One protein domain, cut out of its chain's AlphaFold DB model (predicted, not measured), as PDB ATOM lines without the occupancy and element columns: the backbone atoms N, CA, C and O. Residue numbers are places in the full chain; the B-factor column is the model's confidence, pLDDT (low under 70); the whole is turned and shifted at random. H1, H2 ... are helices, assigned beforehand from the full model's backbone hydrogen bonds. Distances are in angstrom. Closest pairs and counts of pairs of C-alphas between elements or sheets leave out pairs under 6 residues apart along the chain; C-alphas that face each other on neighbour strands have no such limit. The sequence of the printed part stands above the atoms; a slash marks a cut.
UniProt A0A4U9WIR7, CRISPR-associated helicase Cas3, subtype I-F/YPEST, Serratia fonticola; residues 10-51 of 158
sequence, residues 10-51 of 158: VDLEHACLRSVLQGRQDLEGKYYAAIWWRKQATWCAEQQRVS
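Overview. This is residues 10 to 51 of the 158 residues of the protein "CRISPR-associated helicase Cas3, subtype I-F/YPEST" of Serratia fonticola (UniProt A0A4U9WIR7). One helix, H1, makes one end of an elongated, open model, and a winding chain with two short helices, H2 and H3, makes the other end. A long loop, residues 23 to 34, joins the two halves, and residues 37 to 45 stick out. The printed part has 42 residues, with the named helices H1, H2 and H3 in that order and no named strand: all helix. It is only just loose, close to compact, with a radius of gyration of the C-alphas of 11.2 A and spans of 35 by 17 by 17 A.

Along the chain. H1, residues 10 to 22, runs 17.7 A from C-alpha 10 at (-33.828, 43.610, -11.659). H2 is residues 35 to 38, 5.0 A. H3, residues 46 to 50, 6.3 A, ends at (-58.042, 35.872, -19.292).

Arrangement. H1 is apart from H3, and only just apart from H2, at 8.3 A between closest C-alphas. H2 and H3 are close but not clearly touching; their closest C-alphas, of Trp 36 and Gln 47, are 7.5 A apart. In H1 and H3 every O i to N i+4 pair is within hydrogen-bond range; H2 is too short for one.

Size, cuts and confidence. The C-alphas farthest apart, of Val 10 and Trp 43, are 35.7 A apart. The printed part has no cut. The link from H1 to H2 is long. Residues 25 to 29 have pLDDT under 70.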
ATOM      1  N   VAL A  10     -34.155  44.807 -10.866       95.62
ATOM      2  CA  VAL A  10     -33.828  43.610 -11.659       95.62
ATOM      3  C   VAL A  10     -34.423  42.355 -11.015       95.62
ATOM      4  O   VAL A  10     -35.004  41.501 -11.687       95.62
ATOM      5  N   ASP A  11     -34.350  42.253  -9.687       94.31
ATOM      6  CA  ASP A  11     -34.957  41.132  -8.962       94.31
ATOM      7  C   ASP A  11     -36.492  41.172  -9.032       94.31
ATOM      8  O   ASP A  11     -37.127  40.113  -9.057       94.31
ATOM      9  N   LEU A  12     -37.092  42.369  -9.078       93.75
ATOM     10  CA  LEU A  12     -38.529  42.558  -9.291       93.75
ATOM     11  C   LEU A  12     -38.951  42.085 -10.685       93.75
ATOM     12  O   LEU A  12     -39.905  41.311 -10.797       93.75
ATOM     13  N   GLU A  13     -38.229  42.487 -11.732       94.31
ATOM     14  CA  GLU A  13     -38.466  42.048 -13.111       94.31
ATOM     15  C   GLU A  13     -38.366  40.525 -13.232       94.31
ATOM     16  O   GLU A  13     -39.282  39.876 -13.743       94.31
ATOM     17  N   HIS A  14     -37.308  39.920 -12.680       92.50
ATOM     18  CA  HIS A  14     -37.146  38.466 -12.670       92.50
ATOM     19  C   HIS A  14     -38.263  37.750 -11.902       92.50
ATOM     20  O   HIS A  14     -38.756  36.709 -12.352       92.50
ATOM     21  N   ALA A  15     -38.690  38.287 -10.755       89.75
ATOM     22  CA  ALA A  15     -39.800  37.729  -9.991       89.75
ATOM     23  C   ALA A  15     -41.131  37.824 -10.760       89.75
ATOM     24  O   ALA A  15     -41.897  36.855 -10.772       89.75
ATOM     25  N   CYS A  16     -41.383  38.952 -11.434       89.69
ATOM     26  CA  CYS A  16     -42.558  39.173 -12.273       89.69
ATOM     27  C   CYS A  16     -42.579  38.207 -13.468       89.69
ATOM     28  O   CYS A  16     -43.537  37.447 -13.633       89.69
ATOM     29  N   LEU A  17     -41.482  38.133 -14.230       91.75
ATOM     30  CA  LEU A  17     -41.331  37.231 -15.376       91.75
ATOM     31  C   LEU A  17     -41.550  35.771 -14.986       91.75
ATOM     32  O   LEU A  17     -42.309  35.056 -15.643       91.75
ATOM     33  N   ARG A  18     -40.932  35.321 -13.888       90.31
ATOM     34  CA  ARG A  18     -41.117  33.950 -13.396       90.31
ATOM     35  C   ARG A  18     -42.585  33.669 -13.081       90.31
ATOM     36  O   ARG A  18     -43.083  32.603 -13.439       90.31
ATOM     37  N   SER A  19     -43.268  34.625 -12.453       89.00
ATOM     38  CA  SER A  19     -44.681  34.501 -12.103       89.00
ATOM     39  C   SER A  19     -45.585  34.406 -13.330       89.00
ATOM     40  O   SER A  19     -46.456  33.540 -13.368       89.00
ATOM     41  N   VAL A  20     -45.375  35.261 -14.332       89.88
ATOM     42  CA  VAL A  20     -46.205  35.313 -15.547       89.88
ATOM     43  C   VAL A  20     -45.952  34.110 -16.460       89.88
ATOM     44  O   VAL A  20     -46.890  33.561 -17.038       89.88
ATOM     45  N   LEU A  21     -44.700  33.657 -16.580       91.12
ATOM     46  CA  LEU A  21     -44.342  32.569 -17.492       91.12
ATOM     47  C   LEU A  21     -44.608  31.183 -16.904       91.12
ATOM     48  O   LEU A  21     -45.203  30.334 -17.568       91.12
ATOM     49  N   GLN A  22     -44.146  30.932 -15.676       89.44
ATOM     50  CA  GLN A  22     -44.127  29.586 -15.089       89.44
ATOM     51  C   GLN A  22     -45.208  29.358 -14.030       89.44
ATOM     52  O   GLN A  22     -45.417  28.203 -13.645       89.44
ATOM     53  N   GLY A  23     -45.876  30.426 -13.587       85.81
ATOM     54  CA  GLY A  23     -46.759  30.418 -12.428       85.81
ATOM     55  C   GLY A  23     -45.982  30.431 -11.109       85.81
ATOM     56  O   GLY A  23     -44.763  30.228 -11.067       85.81
ATOM     57  N   ARG A  24     -46.692  30.658 -10.002       79.81
ATOM     58  CA  ARG A  24     -46.160  30.452  -8.650       79.81
ATOM     59  C   ARG A  24     -47.154  29.648  -7.818       79.81
ATOM     60  O   ARG A  24     -48.358  29.780  -8.005       79.81
ATOM     61  N   GLN A  25     -46.638  28.823  -6.907       67.94
ATOM     62  CA  GLN A  25     -47.458  27.978  -6.029       67.94
ATOM     63  C   GLN A  25     -48.310  28.794  -5.043       67.94
ATOM     64  O   GLN A  25     -49.368  28.337  -4.643       67.94
ATOM     65  N   ASP A  26     -47.876  30.007  -4.690       69.62
ATOM     66  CA  ASP A  26     -48.589  30.946  -3.813       69.62
ATOM     67  C   ASP A  26     -49.693  31.748  -4.526       69.62
ATOM     68  O   ASP A  26     -50.405  32.518  -3.890       69.62
ATOM     69  N   LEU A  27     -49.847  31.579  -5.842       64.94
ATOM     70  CA  LEU A  27     -50.844  32.262  -6.666       64.94
ATOM     71  C   LEU A  27     -51.804  31.243  -7.294       64.94
ATOM     72  O   LEU A  27     -51.957  31.186  -8.518       64.94
ATOM     73  N   GLU A  28     -52.426  30.412  -6.452       60.62
ATOM     74  CA  GLU A  28     -53.459  29.470  -6.887       60.62
ATOM     75  C   GLU A  28     -54.568  30.195  -7.669       60.62
ATOM     76  O   GLU A  28     -55.032  31.272  -7.295       60.62
ATOM     77  N   GLY A  29     -54.962  29.614  -8.804       65.25
ATOM     78  CA  GLY A  29     -56.029  30.140  -9.659       65.25
ATOM     79  C   GLY A  29     -55.621  31.222 -10.667       65.25
ATOM     80  O   GLY A  29     -56.453  31.602 -11.489       65.25
ATOM     81  N   LYS A  30     -54.367  31.704 -10.684       76.12
ATOM     82  CA  LYS A  30     -53.908  32.635 -11.734       76.12
ATOM     83  C   LYS A  30     -53.422  31.899 -12.984       76.12
ATOM     84  O   LYS A  30     -52.591  30.995 -12.903       76.12
ATOM     85  N   TYR A  31     -53.900  32.334 -14.151       81.06
ATOM     86  CA  TYR A  31     -53.383  31.879 -15.442       81.06
ATOM     87  C   TYR A  31     -51.935  32.347 -15.639       81.06
ATOM     88  O   TYR A  31     -51.564  33.455 -15.255       81.06
ATOM     89  N   TYR A  32     -51.121  31.490 -16.249       89.25
ATOM     90  CA  TYR A  32     -49.730  31.764 -16.608       89.25
ATOM     91  C   TYR A  32     -49.425  31.153 -17.976       89.25
ATOM     92  O   TYR A  32     -50.085  30.199 -18.398       89.25
ATOM     93  N   ALA A  33     -48.419  31.682 -18.673       89.88
ATOM     94  CA  ALA A  33     -48.160  31.342 -20.073       89.88
ATOM     95  C   ALA A  33     -47.980  29.830 -20.289       89.88
ATOM     96  O   ALA A  33     -48.587  29.262 -21.195       89.88
ATOM     97  N   ALA A  34     -47.233  29.158 -19.404       91.06
ATOM     98  CA  ALA A  34     -46.929  27.737 -19.544       91.06
ATOM     99  C   ALA A  34     -48.135  26.788 -19.495       91.06
ATOM    100  O   ALA A  34     -47.987  25.630 -19.883       91.06
ATOM    101  N   ILE A  35     -49.323  27.245 -19.083       89.00
ATOM    102  CA  ILE A  35     -50.564  26.463 -19.214       89.00
ATOM    103  C   ILE A  35     -50.819  26.098 -20.686       89.00
ATOM    104  O   ILE A  35     -51.214  24.963 -20.959       89.00
ATOM    105  N   TRP A  36     -50.494  27.005 -21.615       89.25
ATOM    106  CA  TRP A  36     -50.717  26.853 -23.055       89.25
ATOM    107  C   TRP A  36     -50.166  25.526 -23.582       89.25
ATOM    108  O   TRP A  36     -50.894  24.738 -24.183       89.25
ATOM    109  N   TRP A  37     -48.902  25.225 -23.265       88.81
ATOM    110  CA  TRP A  37     -48.233  24.002 -23.713       88.81
ATOM    111  C   TRP A  37     -48.256  22.857 -22.691       88.81
ATOM    112  O   TRP A  37     -48.191  21.698 -23.087       88.81
ATOM    113  N   ARG A  38     -48.374  23.125 -21.379       89.88
ATOM    114  CA  ARG A  38     -48.406  22.060 -20.350       89.88
ATOM    115  C   ARG A  38     -49.765  21.376 -20.218       89.88
ATOM    116  O   ARG A  38     -49.822  20.243 -19.746       89.88
ATOM    117  N   LYS A  39     -50.854  22.072 -20.552       86.88
ATOM    118  CA  LYS A  39     -52.236  21.585 -20.402       86.88
ATOM    119  C   LYS A  39     -53.005  21.533 -21.724       86.88
ATOM    120  O   LYS A  39     -54.199  21.267 -21.693       86.88
ATOM    121  N   GLN A  40     -52.329  21.770 -22.855       80.56
ATOM    122  CA  GLN A  40     -52.938  21.842 -24.190       80.56
ATOM    123  C   GLN A  40     -54.166  22.764 -24.214       80.56
ATOM    124  O   GLN A  40     -55.210  22.412 -24.751       80.56
ATOM    125  N   ALA A  41     -54.063  23.955 -23.619       82.19
ATOM    126  CA  ALA A  41     -55.187  24.888 -23.473       82.19
ATOM    127  C   ALA A  41     -55.619  25.563 -24.793       82.19
ATOM    128  O   ALA A  41     -56.339  26.552 -24.773       82.19
ATOM    129  N   THR A  42     -55.190  25.035 -25.941       86.94
ATOM    130  CA  THR A  42     -55.457  25.574 -27.280       86.94
ATOM    131  C   THR A  42     -56.832  25.191 -27.824       86.94
ATOM    132  O   THR A  42     -57.269  25.767 -28.815       86.94
ATOM    133  N   TRP A  43     -57.513  24.217 -27.207       87.88
ATOM    134  CA  TRP A  43     -58.844  23.765 -27.634       87.88
ATOM    135  C   TRP A  43     -59.956  24.773 -27.309       87.88
ATOM    136  O   TRP A  43     -61.037  24.693 -27.886       87.88
ATOM    137  N   CYS A  44     -59.705  25.725 -26.405       87.62
ATOM    138  CA  CYS A  44     -60.619  26.814 -26.082       87.62
ATOM    139  C   CYS A  44     -59.881  28.156 -26.034       87.62
ATOM    140  O   CYS A  44     -58.672  28.217 -25.835       87.62
ATOM    141  N   ALA A  45     -60.624  29.250 -26.195       89.81
ATOM    142  CA  ALA A  45     -60.071  30.603 -26.154       89.81
ATOM    143  C   ALA A  45     -59.938  31.169 -24.723       89.81
ATOM    144  O   ALA A  45     -59.848  32.381 -24.529       89.81
ATOM    145  N   GLU A  46     -59.977  30.313 -23.698       89.88
ATOM    146  CA  GLU A  46     -60.064  30.748 -22.300       89.88
ATOM    147  C   GLU A  46     -58.790  31.467 -21.839       89.88
ATOM    148  O   GLU A  46     -58.855  32.469 -21.128       89.88
ATOM    149  N   GLN A  47     -57.620  31.015 -22.302       87.38
ATOM    150  CA  GLN A  47     -56.359  31.678 -21.979       87.38
ATOM    151  C   GLN A  47     -56.264  33.056 -22.653       87.38
ATOM    152  O   GLN A  47     -55.835  34.013 -22.019       87.38
ATOM    153  N   GLN A  48     -56.732  33.196 -23.895       90.06
ATOM    154  CA  GLN A  48     -56.804  34.479 -24.598       90.06
ATOM    155  C   GLN A  48     -57.804  35.434 -23.931       90.06
ATOM    156  O   GLN A  48     -57.554  36.634 -23.872       90.06
ATOM    157  N   ARG A  49     -58.914  34.909 -23.394       89.44
ATOM    158  CA  ARG A  49     -59.919  35.690 -22.661       89.44
ATOM    159  C   ARG A  49     -59.370  36.259 -21.349       89.44
ATOM    160  O   ARG A  49     -59.679  37.397 -21.009       89.44
ATOM    161  N   VAL A  50     -58.591  35.471 -20.603       87.25
ATOM    162  CA  VAL A  50     -58.042  35.872 -19.292       87.25
ATOM    163  C   VAL A  50     -56.749  36.684 -19.421       87.25
ATOM    164  O   VAL A  50     -56.520  37.589 -18.622       87.25
ATOM    165  N   SER A  51     -55.911  36.390 -20.417       86.88
ATOM    166  CA  SER A  51     -54.702  37.158 -20.736       86.88
ATOM    167  C   SER A  51     -54.768  37.695 -22.171       86.88
ATOM    168  O   SER A  51     -54.093  37.151 -23.054       86.88
TER     169      SER A  51